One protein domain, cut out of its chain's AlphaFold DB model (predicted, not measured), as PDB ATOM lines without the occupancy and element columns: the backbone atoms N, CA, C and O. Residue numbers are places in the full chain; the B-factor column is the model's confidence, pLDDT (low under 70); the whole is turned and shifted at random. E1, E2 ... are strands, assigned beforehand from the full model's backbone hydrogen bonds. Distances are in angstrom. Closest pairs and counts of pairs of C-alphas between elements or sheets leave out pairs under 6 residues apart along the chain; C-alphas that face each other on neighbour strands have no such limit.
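AT A GLANCE: This is residues 2 to 75 and 123 to 204 of the 278 residues of an uncharacterized protein of Eumeta variegata (UniProt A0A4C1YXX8). Amid little regular structure, the strongly twisted sheet E1 E7 E6 E3 and the smaller E2 E5 E4 form a sandwich, two sheets partly face to face; residues 24 to 29 stick out. The 156 printed residues include seven strands, E1 to E7 along the chain, and no named helix: all strand, with 45 residues in named elements. It is compact, radius of gyration of the C-alphas 17.0 A, spanning 62 by 40 by 34 A.

IN THESE COORDINATES: E1, residues 33 to 39, begins at C-alpha (321.369, 306.049, 397.166). E2 is 47 to 50, E3 65 to 70, E4 132 to 134, E5 140 to 143, E6 158 to 166, 25.7 A. E7, 185 to 196, 32.3 A, ends at (308.360, 318.629, 404.813).

HOW THE PARTS SIT: E1 is parallel to E7, N 38 and O 194 3.0 A apart. Hairpin E6 and E7 has N 186 and O 165 at 2.8 A; E3 is antiparallel to E6, N 65 to O 166 2.8 A. E5 is antiparallel to E2, N 141 to O 49 2.8 A, and forms a hairpin with E4, N 142 to O 133 2.9 A. Between the sheets, the closest C-alphas of E3 and E4 are Ile 68 and Ile 134, 6.2 A.

THE WHOLE: The farthest C-alphas, Asn 2 and Ser 204, are 64.3 A apart. Residues 76 to 122 are cut out, C-alphas 75 and 123 12.2 A apart. Links E2 to E3, E5 to E6 and E6 to E7 are long. pLDDT is under 70 at 53 printed residues, among them 11 to 33 and 189 to 204.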
ATOM      1  N   ASN A   2     325.909 282.436 381.433       58.44
ATOM      2  CA  ASN A   2     326.326 283.273 382.556       58.44
ATOM      3  C   ASN A   2     325.039 283.955 382.993       58.44
ATOM      4  O   ASN A   2     324.402 284.549 382.138       58.44
ATOM      5  N   ASP A   3     324.651 283.738 384.235       72.06
ATOM      6  CA  ASP A   3     323.515 284.389 384.867       72.06
ATOM      7  C   ASP A   3     324.095 285.522 385.714       72.06
ATOM      8  O   ASP A   3     325.097 285.300 386.411       72.06
ATOM      9  N   ASN A   4     323.563 286.732 385.587       82.62
ATOM     10  CA  ASN A   4     324.134 287.921 386.205       82.62
ATOM     11  C   ASN A   4     323.080 288.642 387.045       82.62
ATOM     12  O   ASN A   4     321.979 288.909 386.586       82.62
ATOM     13  N   ALA A   5     323.457 289.023 388.264       85.19
ATOM     14  CA  ALA A   5     322.561 289.754 389.151       85.19
ATOM     15  C   ALA A   5     322.092 291.088 388.523       85.19
ATOM     16  O   ALA A   5     322.918 291.768 387.901       85.19
ATOM     17  N   PRO A   6     320.832 291.524 388.742       87.19
ATOM     18  CA  PRO A   6     320.314 292.775 388.200       87.19
ATOM     19  C   PRO A   6     321.201 293.968 388.555       87.19
ATOM     20  O   PRO A   6     321.521 294.177 389.730       87.19
ATOM     21  N   GLU A   7     321.550 294.784 387.564       87.75
ATOM     22  CA  GLU A   7     322.315 296.015 387.750       87.75
ATOM     23  C   GLU A   7     321.372 297.224 387.829       87.75
ATOM     24  O   GLU A   7     320.490 297.420 386.991       87.75
ATOM     25  N   TRP A   8     321.551 298.072 388.844       86.06
ATOM     26  CA  TRP A   8     320.781 299.311 388.976       86.06
ATOM     27  C   TRP A   8     321.145 300.316 387.874       86.06
ATOM     28  O   TRP A   8     322.322 300.598 387.648       86.06
ATOM     29  N   VAL A   9     320.140 300.919 387.233       84.56
ATOM     30  CA  VAL A   9     320.354 301.924 386.183       84.56
ATOM     31  C   VAL A   9     320.477 303.317 386.797       84.56
ATOM     32  O   VAL A   9     319.479 303.936 387.183       84.56
ATOM     33  N   ASP A  10     321.707 303.831 386.826       70.31
ATOM     34  CA  ASP A  10     322.018 305.199 387.251       70.31
ATOM     35  C   ASP A  10     321.116 306.235 386.548       70.31
ATOM     36  O   ASP A  10     321.048 306.313 385.320       70.31
ATOM     37  N   GLY A  11     320.441 307.070 387.344       59.94
ATOM     38  CA  GLY A  11     319.678 308.229 386.866       59.94
ATOM     39  C   GLY A  11     318.219 307.988 386.457       59.94
ATOM     40  O   GLY A  11     317.567 308.946 386.042       59.94
ATOM     41  N   THR A  12     317.668 306.777 386.598       47.22
ATOM     42  CA  THR A  12     316.275 306.496 386.179       47.22
ATOM     43  C   THR A  12     315.243 306.840 387.260       47.22
ATOM     44  O   THR A  12     314.689 305.959 387.912       47.22
ATOM     45  N   LEU A  13     314.982 308.136 387.446       53.22
ATOM     46  CA  LEU A  13     313.943 308.678 388.334       53.22
ATOM     47  C   LEU A  13     313.174 309.793 387.610       53.22
ATOM     48  O   LEU A  13     313.571 310.955 387.649       53.22
ATOM     49  N   ASP A  14     312.043 309.485 386.978       41.88
ATOM     50  CA  ASP A  14     311.189 310.522 386.384       41.88
ATOM     51  C   ASP A  14     310.285 311.148 387.461       41.88
ATOM     52  O   ASP A  14     309.187 310.677 387.756       41.88
ATOM     53  N   GLY A  15     310.766 312.229 388.083       46.31
ATOM     54  CA  GLY A  15     310.052 312.950 389.138       46.31
ATOM     55  C   GLY A  15     310.492 314.416 389.253       46.31
ATOM     56  O   GLY A  15     311.667 314.714 389.057       46.31
ATOM     57  N   PRO A  16     309.590 315.361 389.583       36.47
ATOM     58  CA  PRO A  16     309.869 316.798 389.461       36.47
ATOM     59  C   PRO A  16     310.824 317.402 390.514       36.47
ATOM     60  O   PRO A  16     311.124 318.592 390.419       36.47
ATOM     61  N   PHE A  17     311.289 316.638 391.514       41.41
ATOM     62  CA  PHE A  17     312.125 317.145 392.617       41.41
ATOM     63  C   PHE A  17     313.107 316.087 393.173       41.41
ATOM     64  O   PHE A  17     312.768 315.378 394.122       41.41
ATOM     65  N   TRP A  18     314.340 316.003 392.653       49.50
ATOM     66  CA  TRP A  18     315.407 315.172 393.245       49.50
ATOM     67  C   TRP A  18     316.833 315.686 392.971       49.50
ATOM     68  O   TRP A  18     317.065 316.479 392.063       49.50
ATOM     69  N   GLU A  19     317.790 315.213 393.780       41.88
ATOM     70  CA  GLU A  19     319.239 315.423 393.633       41.88
ATOM     71  C   GLU A  19     319.971 314.077 393.799       41.88
ATOM     72  O   GLU A  19     319.980 313.506 394.895       41.88
ATOM     73  N   THR A  20     320.632 313.579 392.747       44.00
ATOM     74  CA  THR A  20     321.502 312.395 392.859       44.00
ATOM     75  C   THR A  20     322.777 312.765 393.602       44.00
ATOM     76  O   THR A  20     323.626 313.497 393.091       44.00
ATOM     77  N   ASN A  21     322.945 312.236 394.812       40.72
ATOM     78  CA  ASN A  21     324.165 312.425 395.586       40.72
ATOM     79  C   ASN A  21     325.196 311.354 395.206       40.72
ATOM     80  O   ASN A  21     325.378 310.375 395.927       40.72
ATOM     81  N   HIS A  22     325.903 311.547 394.088       43.56
ATOM     82  CA  HIS A  22     327.099 310.749 393.809       43.56
ATOM     83  C   HIS A  22     328.178 311.065 394.853       43.56
ATOM     84  O   HIS A  22     328.810 312.124 394.821       43.56
ATOM     85  N   ALA A  23     328.435 310.118 395.759       38.22
ATOM     86  CA  ALA A  23     329.620 310.113 396.609       38.22
ATOM     87  C   ALA A  23     330.857 309.783 395.751       38.22
ATOM     88  O   ALA A  23     331.368 308.666 395.744       38.22
ATOM     89  N   GLN A  24     331.303 310.756 394.957       37.81
ATOM     90  CA  GLN A  24     332.342 310.575 393.947       37.81
ATOM     91  C   GLN A  24     333.724 310.408 394.599       37.81
ATOM     92  O   GLN A  24     334.415 311.399 394.845       37.81
ATOM     93  N   GLY A  25     334.136 309.165 394.895       35.19
ATOM     94  CA  GLY A  25     335.383 308.973 395.643       35.19
ATOM     95  C   GLY A  25     335.970 307.579 395.885       35.19
ATOM     96  O   GLY A  25     337.016 307.551 396.520       35.19
ATOM     97  N   ASP A  26     335.415 306.457 395.408       35.28
ATOM     98  CA  ASP A  26     336.173 305.189 395.309       35.28
ATOM     99  C   ASP A  26     335.533 304.218 394.293       35.28
ATOM    100  O   ASP A  26     334.355 304.343 393.973       35.28
ATOM    101  N   ARG A  27     336.295 303.246 393.776       38.47
ATOM    102  CA  ARG A  27     335.815 302.182 392.865       38.47
ATOM    103  C   ARG A  27     335.227 300.966 393.591       38.47
ATOM    104  O   ARG A  27     335.016 299.922 392.978       38.47
ATOM    105  N   THR A  28     334.945 301.083 394.882       38.44
ATOM    106  CA  THR A  28     334.042 300.157 395.572       38.44
ATOM    107  C   THR A  28     332.627 300.341 395.030       38.44
ATOM    108  O   THR A  28     332.191 301.485 394.909       38.44
ATOM    109  N   MET A  29     331.934 299.235 394.724       40.03
ATOM    110  CA  MET A  29     330.539 299.192 394.250       40.03
ATOM    111  C   MET A  29     329.694 300.287 394.911       40.03
ATOM    112  O   MET A  29     329.342 300.190 396.085       40.03
ATOM    113  N   THR A  30     329.434 301.361 394.166       49.41
ATOM    114  CA  THR A  30     328.678 302.504 394.674       49.41
ATOM    115  C   THR A  30     327.214 302.149 394.523       49.41
ATOM    116  O   THR A  30     326.640 302.333 393.454       49.41
ATOM    117  N   VAL A  31     326.631 301.564 395.569       56.00
ATOM    118  CA  VAL A  31     325.201 301.253 395.570       56.00
ATOM    119  C   VAL A  31     324.439 302.580 395.436       56.00
ATOM    120  O   VAL A  31     324.737 303.514 396.187       56.00
ATOM    121  N   PRO A  32     323.501 302.720 394.484       64.56
ATOM    122  CA  PRO A  32     322.810 303.983 394.287       64.56
ATOM    123  C   PRO A  32     321.945 304.305 395.506       64.56
ATOM    124  O   PRO A  32     321.075 303.527 395.897       64.56
ATOM    125  N   VAL A  33     322.186 305.480 396.091       67.62
ATOM    126  CA  VAL A  33     321.369 306.049 397.166       67.62
ATOM    127  C   VAL A  33     320.344 306.981 396.537       67.62
ATOM    128  O   VAL A  33     320.681 308.067 396.058       67.62
ATOM    129  N   VAL A  34     319.077 306.576 396.565       72.44
ATOM    130  CA  VAL A  34     317.976 307.401 396.061       72.44
ATOM    131  C   VAL A  34     317.450 308.304 397.178       72.44
ATOM    132  O   VAL A  34     317.108 307.852 398.271       72.44
ATOM    133  N   VAL A  35     317.364 309.607 396.915       76.31
ATOM    134  CA  VAL A  35     316.838 310.594 397.868       76.31
ATOM    135  C   VAL A  35     315.586 311.224 397.280       76.31
ATOM    136  O   VAL A  35     315.638 311.841 396.218       76.31
ATOM    137  N   ALA A  36     314.472 311.102 397.996       78.81
ATOM    138  CA  ALA A  36     313.179 311.619 397.570       78.81
ATOM    139  C   ALA A  36     312.579 312.540 398.640       78.81
ATOM    140  O   ALA A  36     312.940 312.503 399.820       78.81
ATOM    141  N   GLN A  37     311.648 313.395 398.230       82.38
ATOM    142  CA  GLN A  37     310.919 314.275 399.138       82.38
ATOM    143  C   GLN A  37     309.437 313.937 399.071       82.38
ATOM    144  O   GLN A  37     308.877 313.782 397.989       82.38
ATOM    145  N   VAL A  38     308.808 313.820 400.235       83.19
ATOM    146  CA  VAL A  38     307.388 313.504 400.360       83.19
ATOM    147  C   VAL A  38     306.726 314.570 401.223       83.19
ATOM    148  O   VAL A  38     307.313 315.080 402.180       83.19
ATOM    149  N   ARG A  39     305.508 314.959 400.852       83.69
ATOM    150  CA  ARG A  39     304.725 315.910 401.637       83.69
ATOM    151  C   ARG A  39     304.242 315.222 402.916       83.69
ATOM    152  O   ARG A  39     303.756 314.094 402.859       83.69
ATOM    153  N   GLU A  40     304.309 315.920 404.043       85.12
ATOM    154  CA  GLU A  40     303.606 315.490 405.254       85.12
ATOM    155  C   GLU A  40     302.112 315.304 404.988       85.12
ATOM    156  O   GLU A  40     301.497 316.058 404.225       85.12
ATOM    157  N   MET A  41     301.528 314.305 405.645       85.75
ATOM    158  CA  MET A  41     300.119 313.945 405.501       85.75
ATOM    159  C   MET A  41     299.695 313.621 404.055       85.75
ATOM    160  O   MET A  41     298.524 313.778 403.703       85.75
ATOM    161  N   ALA A  42     300.627 313.170 403.205       87.44
ATOM    162  CA  ALA A  42     300.318 312.726 401.849       87.44
ATOM    163  C   ALA A  42     299.219 311.645 401.832       87.44
ATOM    164  O   ALA A  42     299.115 310.811 402.737       87.44
ATOM    165  N   ALA A  43     298.389 311.680 400.790       88.94
ATOM    166  CA  ALA A  43     297.348 310.687 400.560       88.94
ATOM    167  C   ALA A  43     297.939 309.363 400.047       88.94
ATOM    168  O   ALA A  43     298.998 309.342 399.419       88.94
ATOM    169  N   THR A  44     297.218 308.267 400.279       92.69
ATOM    170  CA  THR A  44     297.495 306.955 399.680       92.69
ATOM    171  C   THR A  44     297.561 307.071 398.154       92.69
ATOM    172  O   THR A  44     296.760 307.785 397.551       92.69
ATOM    173  N   GLY A  45     298.508 306.370 397.530       90.12
ATOM    174  CA  GLY A  45     298.711 306.368 396.081       90.12
ATOM    175  C   GLY A  45     299.461 307.589 395.537       90.12
ATOM    176  O   GLY A  45     299.696 307.661 394.334       90.12
ATOM    177  N   VAL A  46     299.883 308.541 396.383       90.62
ATOM    178  CA  VAL A  46     300.813 309.597 395.953       90.62
ATOM    179  C   VAL A  46     302.144 308.948 395.575       90.62
ATOM    180  O   VAL A  46     302.842 308.408 396.433       90.62
ATOM    181  N   VAL A  47     302.484 309.009 394.287       90.25
ATOM    182  CA  VAL A  47     303.760 308.531 393.741       90.25
ATOM    183  C   VAL A  47     304.901 309.389 394.286       90.25
ATOM    184  O   VAL A  47     304.837 310.617 394.243       90.25
ATOM    185  N   ILE A  48     305.945 308.732 394.793       87.12
ATOM    186  CA  ILE A  48     307.131 309.382 395.370       87.12
ATOM    187  C   ILE A  48     308.340 309.300 394.419       87.12
ATOM    188  O   ILE A  48     309.231 310.144 394.473       87.12
ATOM    189  N   GLY A  49     308.362 308.303 393.531       86.19
ATOM    190  CA  GLY A  49     309.385 308.101 392.504       86.19
ATOM    191  C   GLY A  49     309.295 306.696 391.905       86.19
ATOM    192  O   GLY A  49     308.358 305.958 392.202       86.19
ATOM    193  N   SER A  50     310.279 306.307 391.104       86.69
ATOM    194  CA  SER A  50     310.443 304.945 390.580       86.69
ATOM    195  C   SER A  50     311.921 304.582 390.541       86.69
ATOM    196  O   SER A  50     312.750 305.463 390.342       86.69
ATOM    197  N   VAL A  51     312.258 303.309 390.716       87.38
ATOM    198  CA  VAL A  51     313.622 302.808 390.489       87.38
ATOM    199  C   VAL A  51     313.638 301.841 389.313       87.38
ATOM    200  O   VAL A  51     312.637 301.183 389.044       87.38
ATOM    201  N   LEU A  52     314.780 301.743 388.632       87.56
ATOM    202  CA  LEU A  52     315.008 300.770 387.571       87.56
ATOM    203  C   LEU A  52     316.307 300.009 387.840       87.56
ATOM    204  O   LEU A  52     317.368 300.611 388.009       87.56
ATOM    205  N   ALA A  53     316.215 298.689 387.821       87.56
ATOM    206  CA  ALA A  53     317.330 297.792 387.579       87.56
ATOM    207  C   ALA A  53     317.066 297.018 386.282       87.56
ATOM    208  O   ALA A  53     315.919 296.813 385.882       87.56
ATOM    209  N   VAL A  54     318.141 296.628 385.610       85.94
ATOM    210  CA  VAL A  54     318.115 295.841 384.380       85.94
ATOM    211  C   VAL A  54     318.953 294.593 384.570       85.94
ATOM    212  O   VAL A  54     320.029 294.636 385.160       85.94
ATOM    213  N   ASP A  55     318.456 293.491 384.039       85.56
ATOM    214  CA  ASP A  55     319.272 292.317 383.788       85.56
ATOM    215  C   ASP A  55     319.963 292.471 382.414       85.56
ATOM    216  O   ASP A  55     319.390 292.999 381.454       85.56
ATOM    217  N   ILE A  56     321.228 292.060 382.342       79.25
ATOM    218  CA  ILE A  56     322.062 292.079 381.137       79.25
ATOM    219  C   ILE A  56     321.814 290.860 380.233       79.25
ATOM    220  O   ILE A  56     322.128 290.919 379.041       79.25
ATOM    221  N   ASP A  57     321.208 289.786 380.753       72.06
ATOM    222  CA  ASP A  57     321.007 288.522 380.032       72.06
ATOM    223  C   ASP A  57     319.876 288.576 378.979       72.06
ATOM    224  O   ASP A  57     319.689 287.661 378.166       72.06
ATOM    225  N   GLY A  58     319.235 289.741 378.857       59.12
ATOM    226  CA  GLY A  58     318.591 290.220 377.636       59.12
ATOM    227  C   GLY A  58     317.062 290.229 377.692       59.12
ATOM    228  O   GLY A  58     316.460 289.814 378.675       59.12
ATOM    229  N   PRO A  59     316.375 290.651 376.609       58.06
ATOM    230  CA  PRO A  59     314.957 291.040 376.638       58.06
ATOM    231  C   PRO A  59     313.947 289.934 376.997       58.06
ATOM    232  O   PRO A  59     312.753 290.214 377.069       58.06
ATOM    233  N   LEU A  60     314.397 288.692 377.200       52.69
ATOM    234  CA  LEU A  60     313.588 287.578 377.706       52.69
ATOM    235  C   LEU A  60     313.728 287.376 379.230       52.69
ATOM    236  O   LEU A  60     312.827 286.795 379.832       52.69
ATOM    237  N   TYR A  61     314.806 287.891 379.830       55.91
ATOM    238  CA  TYR A  61     315.169 287.796 381.249       55.91
ATOM    239  C   TYR A  61     315.085 289.139 382.005       55.91
ATOM    240  O   TYR A  61     315.166 289.154 383.225       55.91
ATOM    241  N   ASN A  62     314.737 290.241 381.320       59.09
ATOM    242  CA  ASN A  62     314.392 291.568 381.881       59.09
ATOM    243  C   ASN A  62     313.243 291.595 382.938       59.09
ATOM    244  O   ASN A  62     312.672 292.654 383.202       59.09
ATOM    245  N   GLN A  63     312.844 290.467 383.522       77.81
ATOM    246  CA  GLN A  63     311.756 290.312 384.491       77.81
ATOM    247  C   GLN A  63     312.215 290.642 385.920       77.81
ATOM    248  O   GLN A  63     311.977 289.883 386.856       77.81
ATOM    249  N   VAL A  64     312.857 291.800 386.086       87.31
ATOM    250  CA  VAL A  64     313.285 292.284 387.400       87.31
ATOM    251  C   VAL A  64     312.059 292.650 388.235       87.31
ATOM    252  O   VAL A  64     311.308 293.559 387.879       87.31
ATOM    253  N   ARG A  65     311.883 291.967 389.367       89.19
ATOM    254  CA  ARG A  65     310.867 292.281 390.379       89.19
ATOM    255  C   ARG A  65     311.439 293.165 391.483       89.19
ATOM    256  O   ARG A  65     312.612 293.045 391.844       89.19
ATOM    257  N   TYR A  66     310.593 294.007 392.066       90.19
ATOM    258  CA  TYR A  66     310.980 294.954 393.112       90.19
ATOM    259  C   TYR A  66     310.282 294.656 394.437       90.19
ATOM    260  O   TYR A  66     309.066 294.495 394.499       90.19
ATOM    261  N   THR A  67     311.045 294.657 395.530       90.62
ATOM    262  CA  THR A  67     310.494 294.650 396.894       90.62
ATOM    263  C   THR A  67     311.141 295.743 397.737       90.62
ATOM    264  O   THR A  67     312.282 296.132 397.496       90.62
ATOM    265  N   ILE A  68     310.418 296.264 398.730       89.25
ATOM    266  CA  ILE A  68     310.905 297.313 399.634       89.25
ATOM    267  C   ILE A  68     310.825 296.828 401.083       89.25
ATOM    268  O   ILE A  68     309.863 296.172 401.476       89.25
ATOM    269  N   ARG A  69     311.854 297.119 401.883       89.19
ATOM    270  CA  ARG A  69     311.930 296.751 403.304       89.19
ATOM    271  C   ARG A  69     312.395 297.945 404.120       89.19
ATOM    272  O   ARG A  69     313.366 298.607 403.751       89.19
ATOM    273  N   ALA A  70     311.734 298.234 405.237       86.00
ATOM    274  CA  ALA A  70     312.177 299.317 406.107       86.00
ATOM    275  C   ALA A  70     313.453 298.941 406.868       86.00
ATOM    276  O   ALA A  70     313.626 297.814 407.335       86.00
ATOM    277  N   VAL A  71     314.352 299.910 407.043       81.81
ATOM    278  CA  VAL A  71     315.609 299.693 407.762       81.81
ATOM    279  C   VAL A  71     315.353 299.737 409.273       81.81
ATOM    280  O   VAL A  71     315.448 300.778 409.930       81.81
ATOM    281  N   SER A  72     315.041 298.571 409.840       62.78
ATOM    282  CA  SER A  72     314.953 298.351 411.286       62.78
ATOM    283  C   SER A  72     316.320 298.000 411.880       62.78
ATOM    284  O   SER A  72     317.013 297.081 411.446       62.78
ATOM    285  N   ARG A  73     316.733 298.734 412.921       55.22
ATOM    286  CA  ARG A  73     318.129 298.785 413.399       55.22
ATOM    287  C   ARG A  73     318.623 297.566 414.203       55.22
ATOM    288  O   ARG A  73     319.580 297.687 414.964       55.22
ATOM    289  N   VAL A  74     317.987 296.408 414.055       41.75
ATOM    290  CA  VAL A  74     318.316 295.181 414.805       41.75
ATOM    291  C   VAL A  74     319.469 294.397 414.155       41.75
ATOM    292  O   VAL A  74     320.191 293.697 414.856       41.75
ATOM    293  N   LEU A  75     319.703 294.561 412.845       39.06
ATOM    294  CA  LEU A  75     320.699 293.782 412.087       39.06
ATOM    295  C   LEU A  75     322.072 294.451 411.883       39.06
ATOM    296  O   LEU A  75     322.967 293.827 411.320       39.06
ATOM    297  N   PRO A 123     320.390 306.319 411.618       45.75
ATOM    298  CA  PRO A 123     319.030 305.829 411.823       45.75
ATOM    299  C   PRO A 123     318.793 305.669 413.327       45.75
ATOM    300  O   PRO A 123     319.373 304.781 413.959       45.75
ATOM    301  N   THR A 124     318.061 306.597 413.941       47.97
ATOM    302  CA  THR A 124     317.782 306.593 415.387       47.97
ATOM    303  C   THR A 124     316.463 305.928 415.724       47.97
ATOM    304  O   THR A 124     316.337 305.388 416.819       47.97
ATOM    305  N   ASP A 125     315.544 305.892 414.766       55.78
ATOM    306  CA  ASP A 125     314.176 305.429 414.931       55.78
ATOM    307  C   ASP A 125     313.891 304.396 413.839       55.78
ATOM    308  O   ASP A 125     314.263 304.595 412.680       55.78
ATOM    309  N   SER A 126     313.274 303.267 414.199       68.75
ATOM    310  CA  SER A 126     312.894 302.248 413.220       68.75
ATOM    311  C   SER A 126     311.903 302.847 412.226       68.75
ATOM    312  O   SER A 126     310.854 303.383 412.609       68.75
ATOM    313  N   THR A 127     312.249 302.766 410.943       78.06
ATOM    314  CA  THR A 127     311.326 303.132 409.869       78.06
ATOM    315  C   THR A 127     310.190 302.100 409.864       78.06
ATOM    316  O   THR A 127     310.492 300.910 409.940       78.06
ATOM    317  N   PRO A 128     308.902 302.493 409.858       82.19
ATOM    318  CA  PRO A 128     307.809 301.528 409.791       82.19
ATOM    319  C   PRO A 128     307.709 300.931 408.387       82.19
ATOM    320  O   PRO A 128     307.871 301.644 407.395       82.19
ATOM    321  N   GLU A 129     307.427 299.634 408.310       82.88
ATOM    322  CA  GLU A 129     307.400 298.883 407.049       82.88
ATOM    323  C   GLU A 129     306.271 299.371 406.123       82.88
ATOM    324  O   GLU A 129     306.525 299.646 404.954       82.88
ATOM    325  N   ASP A 130     305.088 299.664 406.667       86.00
ATOM    326  CA  ASP A 130     303.871 299.896 405.876       86.00
ATOM    327  C   ASP A 130     303.611 301.351 405.419       86.00
ATOM    328  O   ASP A 130     302.487 301.658 405.023       86.00
ATOM    329  N   LEU A 131     304.572 302.288 405.485       88.44
ATOM    330  CA  LEU A 131     304.316 303.680 405.036       88.44
ATOM    331  C   LEU A 131     304.450 303.865 403.520       88.44
ATOM    332  O   LEU A 131     303.749 304.698 402.939       88.44
ATOM    333  N   VAL A 132     305.360 303.119 402.897       89.50
ATOM    334  CA  VAL A 132     305.710 303.225 401.477       89.50
ATOM    335  C   VAL A 132     305.634 301.838 400.863       89.50
ATOM    336  O   VAL A 132     306.270 300.909 401.353       89.50
ATOM    337  N   THR A 133     304.876 301.712 399.783       92.38
ATOM    338  CA  THR A 133     304.838 300.514 398.943       92.38
ATOM    339  C   THR A 133     305.640 300.747 397.673       92.38
ATOM    340  O   THR A 133     305.800 301.884 397.223       92.38
ATOM    341  N   ILE A 134     306.136 299.658 397.090       92.25
ATOM    342  CA  ILE A 134     306.704 299.636 395.745       92.25
ATOM    343  C   ILE A 134     305.868 298.692 394.884       92.25
ATOM    344  O   ILE A 134     305.462 297.626 395.349       92.25
ATOM    345  N   ASP A 135     305.581 299.100 393.656       91.75
ATOM    346  CA  ASP A 135     304.973 298.242 392.654       91.75
ATOM    347  C   ASP A 135     305.993 297.196 392.187       91.75
ATOM    348  O   ASP A 135     307.116 297.525 391.792       91.75
ATOM    349  N   PHE A 136     305.582 295.931 392.252       89.81
ATOM    350  CA  PHE A 136     306.445 294.769 392.051       89.81
ATOM    351  C   PHE A 136     307.034 294.700 390.633       89.81
ATOM    352  O   PHE A 136     308.143 294.195 390.474       89.81
ATOM    353  N   TYR A 137     306.337 295.237 389.625       89.00
ATOM    354  CA  TYR A 137     306.700 295.115 388.208       89.00
ATOM    355  C   TYR A 137     307.389 296.362 387.635       89.00
ATOM    356  O   TYR A 137     308.198 296.263 386.716       89.00
ATOM    357  N   THR A 138     307.057 297.549 388.145       89.19
ATOM    358  CA  THR A 138     307.517 298.841 387.598       89.19
ATOM    359  C   THR A 138     308.543 299.553 388.472       89.19
ATOM    360  O   THR A 138     309.096 300.569 388.051       89.19
ATOM    361  N   GLY A 139     308.757 299.093 389.710       88.81
ATOM    362  CA  GLY A 139     309.615 299.778 390.677       88.81
ATOM    363  C   GLY A 139     309.065 301.137 391.134       88.81
ATOM    364  O   GLY A 139     309.783 301.902 391.782       88.81
ATOM    365  N   GLN A 140     307.809 301.470 390.803       91.00
ATOM    366  CA  GLN A 140     307.166 302.719 391.211       91.00
ATOM    367  C   GLN A 140     306.824 302.690 392.703       91.00
ATOM    368  O   GLN A 140     306.135 301.799 393.185       91.00
ATOM    369  N   MET A 141     307.269 303.702 393.440       90.69
ATOM    370  CA  MET A 141     307.031 303.845 394.872       90.69
ATOM    371  C   MET A 141     305.875 304.801 395.140       90.69
ATOM    372  O   MET A 141     305.816 305.891 394.563       90.69
ATOM    373  N   SER A 142     304.999 304.441 396.074       91.75
ATOM    374  CA  SER A 142     303.865 305.272 396.478       91.75
ATOM    375  C   SER A 142     303.649 305.279 397.991       91.75
ATOM    376  O   SER A 142     304.094 304.384 398.713       91.75
ATOM    377  N   VAL A 143     302.962 306.306 398.486       90.94
ATOM    378  CA  VAL A 143     302.495 306.355 399.876       90.94
ATOM    379  C   VAL A 143     301.391 305.317 400.065       90.94
ATOM    380  O   VAL A 143     300.359 305.378 399.401       90.94
ATOM    381  N   ASN A 144     301.580 304.385 400.993       91.94
ATOM    382  CA  ASN A 144     300.623 303.309 401.246       91.94
ATOM    383  C   ASN A 144     299.438 303.792 402.103       91.94
ATOM    384  O   ASN A 144     298.270 303.588 401.771       91.94
ATOM    385  N   LEU A 145     299.727 304.507 403.193       87.50
ATOM    386  CA  LEU A 145     298.728 304.914 404.181       87.50
ATOM    387  C   LEU A 145     298.587 306.438 404.253       87.50
ATOM    388  O   LEU A 145     299.511 307.159 404.633       87.50
ATOM    389  N   SER A 146     297.388 306.918 403.915       85.88
ATOM    390  CA  SER A 146     297.010 308.333 403.955       85.88
ATOM    391  C   SER A 146     297.257 308.928 405.337       85.88
ATOM    392  O   SER A 146     296.742 308.420 406.332       85.88
ATOM    393  N   GLY A 147     298.021 310.017 405.413       81.44
ATOM    394  CA  GLY A 147     298.306 310.674 406.690       81.44
ATOM    395  C   GLY A 147     299.343 309.973 407.579       81.44
ATOM    396  O   GLY A 147     299.661 310.497 408.638       81.44
ATOM    397  N   ALA A 148     299.883 308.812 407.188       82.06
ATOM    398  CA  ALA A 148     300.800 308.050 408.044       82.06
ATOM    399  C   ALA A 148     302.254 308.560 408.006       82.06
ATOM    400  O   ALA A 148     303.040 308.276 408.913       82.06
ATOM    401  N   ILE A 149     302.617 309.324 406.970       83.88
ATOM    402  CA  ILE A 149     303.890 310.047 406.902       83.88
ATOM    403  C   ILE A 149     303.713 311.403 407.598       83.88
ATOM    404  O   ILE A 149     303.361 312.411 406.980       83.88
ATOM    405  N   ASP A 150     303.950 311.390 408.907       81.56
ATOM    406  CA  ASP A 150     303.989 312.556 409.792       81.56
ATOM    407  C   ASP A 150     305.421 312.749 410.325       81.56
ATOM    408  O   ASP A 150     306.058 311.804 410.807       81.56
ATOM    409  N   ALA A 151     305.942 313.975 410.208       76.62
ATOM    410  CA  ALA A 151     307.275 314.345 410.675       76.62
ATOM    411  C   ALA A 151     307.327 314.719 412.163       76.62
ATOM    412  O   ALA A 151     308.429 314.805 412.714       76.62
ATOM    413  N   ASP A 152     306.180 314.932 412.813       75.12
ATOM    414  CA  ASP A 152     306.072 315.375 414.204       75.12
ATOM    415  C   ASP A 152     305.740 314.229 415.181       75.12
ATOM    416  O   ASP A 152     306.244 314.248 416.312       75.12
ATOM    417  N   VAL A 153     304.975 313.199 414.776       72.81
ATOM    418  CA  VAL A 153     304.517 312.120 415.684       72.81
ATOM    419  C   VAL A 153     304.797 310.687 415.176       72.81
ATOM    420  O   VAL A 153     304.077 310.166 414.327       72.81
ATOM    421  N   PRO A 154     305.766 309.956 415.775       71.50
ATOM    422  CA  PRO A 154     306.925 310.475 416.496       71.50
ATOM    423  C   PRO A 154     307.850 311.230 415.538       71.50
ATOM    424  O   PRO A 154     307.930 310.913 414.352       71.50
ATOM    425  N   ARG A 155     308.580 312.206 416.080       73.06
ATOM    426  CA  ARG A 155     309.281 313.219 415.291       73.06
ATOM    427  C   ARG A 155     310.380 312.646 414.379       73.06
ATOM    428  O   ARG A 155     311.497 312.416 414.843       73.06
ATOM    429  N   ARG A 156     310.090 312.455 413.086       75.56
ATOM    430  CA  ARG A 156     310.951 311.764 412.107       75.56
ATOM    431  C   ARG A 156     311.032 312.517 410.779       75.56
ATOM    432  O   ARG A 156     310.098 312.538 409.993       75.56
ATOM    433  N   TRP A 157     312.208 313.074 410.501       75.31
ATOM    434  CA  TRP A 157     312.496 313.840 409.275       75.31
ATOM    435  C   TRP A 157     313.057 312.988 408.131       75.31
ATOM    436  O   TRP A 157     313.187 313.479 407.011       75.31
ATOM    437  N   HIS A 158     313.420 311.739 408.435       80.31
ATOM    438  CA  HIS A 158     314.045 310.783 407.529       80.31
ATOM    439  C   HIS A 158     313.439 309.403 407.757       80.31
ATOM    440  O   HIS A 158     313.470 308.895 408.878       80.31
ATOM    441  N   LEU A 159     312.916 308.808 406.690       82.19
ATOM    442  CA  LEU A 159     312.579 307.387 406.622       82.19
ATOM    443  C   LEU A 159     313.636 306.698 405.756       82.19
ATOM    444  O   LEU A 159     314.072 307.297 404.773       82.19
ATOM    445  N   PHE A 160     314.036 305.480 406.121       84.62
ATOM    446  CA  PHE A 160     315.074 304.710 405.434       84.62
ATOM    447  C   PHE A 160     314.536 303.345 404.999       84.62
ATOM    448  O   PHE A 160     314.143 302.539 405.846       84.62
ATOM    449  N   TYR A 161     314.577 303.068 403.695       86.25
ATOM    450  CA  TYR A 161     314.179 301.780 403.119       86.25
ATOM    451  C   TYR A 161     315.284 301.187 402.241       86.25
ATOM    452  O   TYR A 161     315.977 301.911 401.533       86.25
ATOM    453  N   THR A 162     315.417 299.867 402.258       87.56
ATOM    454  CA  THR A 162     316.194 299.101 401.278       87.56
ATOM    455  C   THR A 162     315.233 298.624 400.197       87.56
ATOM    456  O   THR A 162     314.233 297.979 400.520       87.56
ATOM    457  N   VAL A 163     315.527 298.922 398.932       89.00
ATOM    458  CA  VAL A 163     314.869 298.251 397.799       89.00
ATOM    459  C   VAL A 163     315.693 297.026 397.436       89.00
ATOM    460  O   VAL A 163     316.911 297.038 397.583       89.00
ATOM    461  N   ILE A 164     315.046 295.970 396.973       90.06
ATOM    462  CA  ILE A 164     315.697 294.785 396.427       90.06
ATOM    463  C   ILE A 164     315.133 294.595 395.022       90.06
ATOM    464  O   ILE A 164     313.921 294.428 394.873       90.06
ATOM    465  N   ALA A 165     316.011 294.666 394.024       90.44
ATOM    466  CA  ALA A 165     315.754 294.191 392.672       90.44
ATOM    467  C   ALA A 165     316.127 292.706 392.614       90.44
ATOM    468  O   ALA A 165     317.126 292.306 393.207       90.44
ATOM    469  N   SER A 166     315.321 291.887 391.950       89.12
ATOM    470  CA  SER A 166     315.482 290.433 391.946       89.12
ATOM    471  C   SER A 166     315.124 289.898 390.557       89.12
ATOM    472  O   SER A 166     314.119 290.321 389.993       89.12
ATOM    473  N   ASP A 167     315.955 289.039 389.977       87.38
ATOM    474  CA  ASP A 167     315.727 288.387 388.667       87.38
ATOM    475  C   ASP A 167     314.874 287.110 388.780       87.38
ATOM    476  O   ASP A 167     314.325 286.610 387.796       87.38
ATOM    477  N   CYS A 168     314.745 286.579 389.995       81.44
ATOM    478  CA  CYS A 168     314.095 285.308 390.230       81.44
ATOM    479  C   CYS A 168     312.609 285.362 389.856       81.44
ATOM    480  O   CYS A 168     311.937 286.360 390.102       81.44
ATOM    481  N   CYS A 169     312.091 284.225 389.382       79.00
ATOM    482  CA  CYS A 169     310.677 283.830 389.354       79.00
ATOM    483  C   CYS A 169     309.616 284.939 389.585       79.00
ATOM    484  O   CYS A 169     309.376 285.421 390.696       79.00
ATOM    485  N   TYR A 170     308.864 285.235 388.527       76.62
ATOM    486  CA  TYR A 170     307.843 286.285 388.462       76.62
ATOM    487  C   TYR A 170     306.535 285.988 389.238       76.62
ATOM    488  O   TYR A 170     305.474 286.507 388.893       76.62
ATOM    489  N   ALA A 171     306.574 285.110 390.244       79.94
ATOM    490  CA  ALA A 171     305.432 284.814 391.104       79.94
ATOM    491  C   ALA A 171     305.311 285.867 392.219       79.94
ATOM    492  O   ALA A 171     306.316 286.257 392.817       79.94
ATOM    493  N   GLU A 172     304.081 286.296 392.519       75.00
ATOM    494  CA  GLU A 172     303.804 287.250 393.607       75.00
ATOM    495  C   GLU A 172     304.120 286.655 394.989       75.00
ATOM    496  O   GLU A 172     304.589 287.375 395.873       75.00
ATOM    497  N   ASP A 173     303.917 285.343 395.169       79.94
ATOM    498  CA  ASP A 173     304.402 284.598 396.333       79.94
ATOM    499  C   ASP A 173     305.768 283.949 396.016       79.94
ATOM    500  O   ASP A 173     305.845 283.060 395.160       79.94
ATOM    501  N   PRO A 174     306.856 284.317 396.725       73.56
ATOM    502  CA  PRO A 174     308.152 283.656 396.596       73.56
ATOM    503  C   PRO A 174     308.138 282.150 396.911       73.56
ATOM    504  O   PRO A 174     309.092 281.460 396.560       73.56
ATOM    505  N   ALA A 175     307.105 281.628 397.582       81.94
ATOM    506  CA  ALA A 175     306.951 280.200 397.866       81.94
ATOM    507  C   ALA A 175     306.438 279.382 396.665       81.94
ATOM    508  O   ALA A 175     306.705 278.182 396.605       81.94
ATOM    509  N   ASP A 176     305.757 280.016 395.701       85.69
ATOM    510  CA  ASP A 176     305.331 279.376 394.444       85.69
ATOM    511  C   ASP A 176     306.491 279.246 393.437       85.69
ATOM    512  O   ASP A 176     306.386 278.559 392.415       85.69
ATOM    513  N   CYS A 177     307.629 279.880 393.729       79.81
ATOM    514  CA  CYS A 177     308.839 279.770 392.935       79.81
ATOM    515  C   CYS A 177     309.499 278.387 393.063       79.81
ATOM    516  O   CYS A 177     309.766 277.931 394.180       79.81
ATOM    517  N   PRO A 178     309.891 277.738 391.949       84.25
ATOM    518  CA  PRO A 178     310.854 276.650 392.029       84.25
ATOM    519  C   PRO A 178     312.189 277.189 392.583       84.25
ATOM    520  O   PRO A 178     312.555 278.326 392.283       84.25
ATOM    521  N   PRO A 179     312.938 276.396 393.373       82.38
ATOM    522  CA  PRO A 179     314.245 276.809 393.864       82.38
ATOM    523  C   PRO A 179     315.225 276.920 392.693       82.38
ATOM    524  O   PRO A 179     315.660 275.906 392.140       82.38
ATOM    525  N   ASP A 180     315.567 278.152 392.337       79.12
ATOM    526  CA  ASP A 180     316.487 278.461 391.251       79.12
ATOM    527  C   ASP A 180     317.891 278.769 391.817       79.12
ATOM    528  O   ASP A 180     318.014 279.629 392.691       79.12
ATOM    529  N   PRO A 181     318.960 278.056 391.409       80.56
ATOM    530  CA  PRO A 181     320.335 278.413 391.772       80.56
ATOM    531  C   PRO A 181     320.874 279.628 390.995       80.56
ATOM    532  O   PRO A 181     321.939 280.133 391.347       80.56
ATOM    533  N   THR A 182     320.168 280.048 389.945       82.25
ATOM    534  CA  THR A 182     320.399 281.230 389.103       82.25
ATOM    535  C   THR A 182     319.329 282.274 389.436       82.25
ATOM    536  O   THR A 182     318.357 282.469 388.717       82.25
ATOM    537  N   CYS A 183     319.425 282.789 390.664       83.31
ATOM    538  CA  CYS A 183     318.495 283.738 391.270       83.31
ATOM    539  C   CYS A 183     319.285 284.648 392.214       83.31
ATOM    540  O   CYS A 183     319.905 284.183 393.181       83.31
ATOM    541  N   TYR A 184     319.264 285.944 391.928       87.25
ATOM    542  CA  TYR A 184     320.003 286.980 392.622       87.25
ATOM    543  C   TYR A 184     319.074 288.081 393.141       87.25
ATOM    544  O   TYR A 184     318.308 288.704 392.410       87.25
ATOM    545  N   ASP A 185     319.218 288.383 394.431       88.50
ATOM    546  CA  ASP A 185     318.643 289.568 395.063       88.50
ATOM    547  C   ASP A 185     319.715 290.672 395.126       88.50
ATOM    548  O   ASP A 185     320.621 290.617 395.963       88.50
ATOM    549  N   THR A 186     319.607 291.698 394.277       88.06
ATOM    550  CA  THR A 186     320.463 292.895 394.309       88.06
ATOM    551  C   THR A 186     319.844 293.971 395.215       88.06
ATOM    552  O   THR A 186     318.863 294.620 394.834       88.06
ATOM    553  N   PRO A 187     320.406 294.246 396.407       84.25
ATOM    554  CA  PRO A 187     319.952 295.355 397.240       84.25
ATOM    555  C   PRO A 187     320.373 296.716 396.658       84.25
ATOM    556  O   PRO A 187     321.498 296.900 396.196       84.25
ATOM    557  N   GLY A 188     319.469 297.691 396.723       76.75
ATOM    558  CA  GLY A 188     319.714 299.123 396.531       76.75
ATOM    559  C   GLY A 188     319.752 299.844 397.882       76.75
ATOM    560  O   GLY A 188     319.046 299.462 398.823       76.75
ATOM    561  N   GLU A 189     320.587 300.876 398.021       66.88
ATOM    562  CA  GLU A 189     320.827 301.506 399.320       66.88
ATOM    563  C   GLU A 189     319.763 302.544 399.698       66.88
ATOM    564  O   GLU A 189     319.300 303.341 398.886       66.88
ATOM    565  N   ALA A 190     319.435 302.521 400.993       57.72
ATOM    566  CA  ALA A 190     318.767 303.548 401.792       57.72
ATOM    567  C   ALA A 190     318.052 304.682 401.023       57.72
ATOM    568  O   ALA A 190     318.516 305.825 401.011       57.72
ATOM    569  N   LEU A 191     316.849 304.393 400.518       62.84
ATOM    570  CA  LEU A 191     315.868 305.411 400.142       62.84
ATOM    571  C   LEU A 191     315.635 306.357 401.316       62.84
ATOM    572  O   LEU A 191     315.074 305.942 402.332       62.84
ATOM    573  N   ALA A 192     316.053 307.613 401.173       61.69
ATOM    574  CA  ALA A 192     315.904 308.628 402.207       61.69
ATOM    575  C   ALA A 192     314.753 309.577 401.860       61.69
ATOM    576  O   ALA A 192     314.930 310.517 401.080       61.69
ATOM    577  N   PHE A 193     313.586 309.371 402.473       64.88
ATOM    578  CA  PHE A 193     312.460 310.298 402.335       64.88
ATOM    579  C   PHE A 193     312.614 311.471 403.299       64.88
ATOM    580  O   PHE A 193     312.636 311.268 404.515       64.88
ATOM    581  N   ARG A 194     312.686 312.700 402.775       61.12
ATOM    582  CA  ARG A 194     312.509 313.910 403.591       61.12
ATOM    583  C   ARG A 194     311.050 314.325 403.608       61.12
ATOM    584  O   ARG A 194     310.492 314.666 402.566       61.12
ATOM    585  N   SER A 195     310.485 314.319 404.807       63.78
ATOM    586  CA  SER A 195     309.169 314.877 405.093       63.78
ATOM    587  C   SER A 195     309.283 316.394 405.281       63.78
ATOM    588  O   SER A 195     310.217 316.854 405.948       63.78
ATOM    589  N   TRP A 196     308.375 317.167 404.682       61.81
ATOM    590  CA  TRP A 196     308.360 318.629 404.813       61.81
ATOM    591  C   TRP A 196     306.963 319.193 405.083       61.81
ATOM    592  O   TRP A 196     306.019 318.958 404.319       61.81
ATOM    593  N   VAL A 197     306.895 320.065 406.093       55.97
ATOM    594  CA  VAL A 197     305.757 320.940 406.385       55.97
ATOM    595  C   VAL A 197     305.584 321.968 405.258       55.97
ATOM    596  O   VAL A 197     306.083 323.097 405.330       55.97
ATOM    597  N   VAL A 198     304.817 321.638 404.218       51.34
ATOM    598  CA  VAL A 198     304.196 322.688 403.399       51.34
ATOM    599  C   VAL A 198     303.037 323.252 404.212       51.34
ATOM    600  O   VAL A 198     301.934 322.703 404.222       51.34
ATOM    601  N   HIS A 199     303.290 324.359 404.913       40.59
ATOM    602  CA  HIS A 199     302.222 325.163 405.497       40.59
ATOM    603  C   HIS A 199     301.349 325.737 404.371       40.59
ATOM    604  O   HIS A 199     301.596 326.852 403.905       40.59
ATOM    605  N   ASP A 200     300.297 325.007 403.991       43.03
ATOM    606  CA  ASP A 200     299.165 325.526 403.219       43.03
ATOM    607  C   ASP A 200     298.455 326.603 404.053       43.03
ATOM    608  O   ASP A 200     297.451 326.381 404.735       43.03
ATOM    609  N   ARG A 201     299.022 327.813 404.044       41.69
ATOM    610  CA  ARG A 201     298.417 328.979 404.674       41.69
ATOM    611  C   ARG A 201     297.234 329.444 403.840       41.69
ATOM    612  O   ARG A 201     297.355 330.342 403.018       41.69
ATOM    613  N   PHE A 202     296.076 328.901 404.199       40.19
ATOM    614  CA  PHE A 202     294.869 329.697 404.390       40.19
ATOM    615  C   PHE A 202     294.444 330.523 403.161       40.19
ATOM    616  O   PHE A 202     294.486 331.755 403.162       40.19
ATOM    617  N   TRP A 203     293.930 329.838 402.135       36.16
ATOM    618  CA  TRP A 203     293.104 330.463 401.097       36.16
ATOM    619  C   TRP A 203     291.760 330.919 401.692       36.16
ATOM    620  O   TRP A 203     290.722 330.297 401.488       36.16
ATOM    621  N   SER A 204     291.768 332.014 402.455       42.31
ATOM    622  CA  SER A 204     290.540 332.698 402.856       42.31
ATOM    623  C   SER A 204     290.166 333.715 401.783       42.31
ATOM    624  O   SER A 204     290.828 334.742 401.629       42.31
TER     625      SER A 204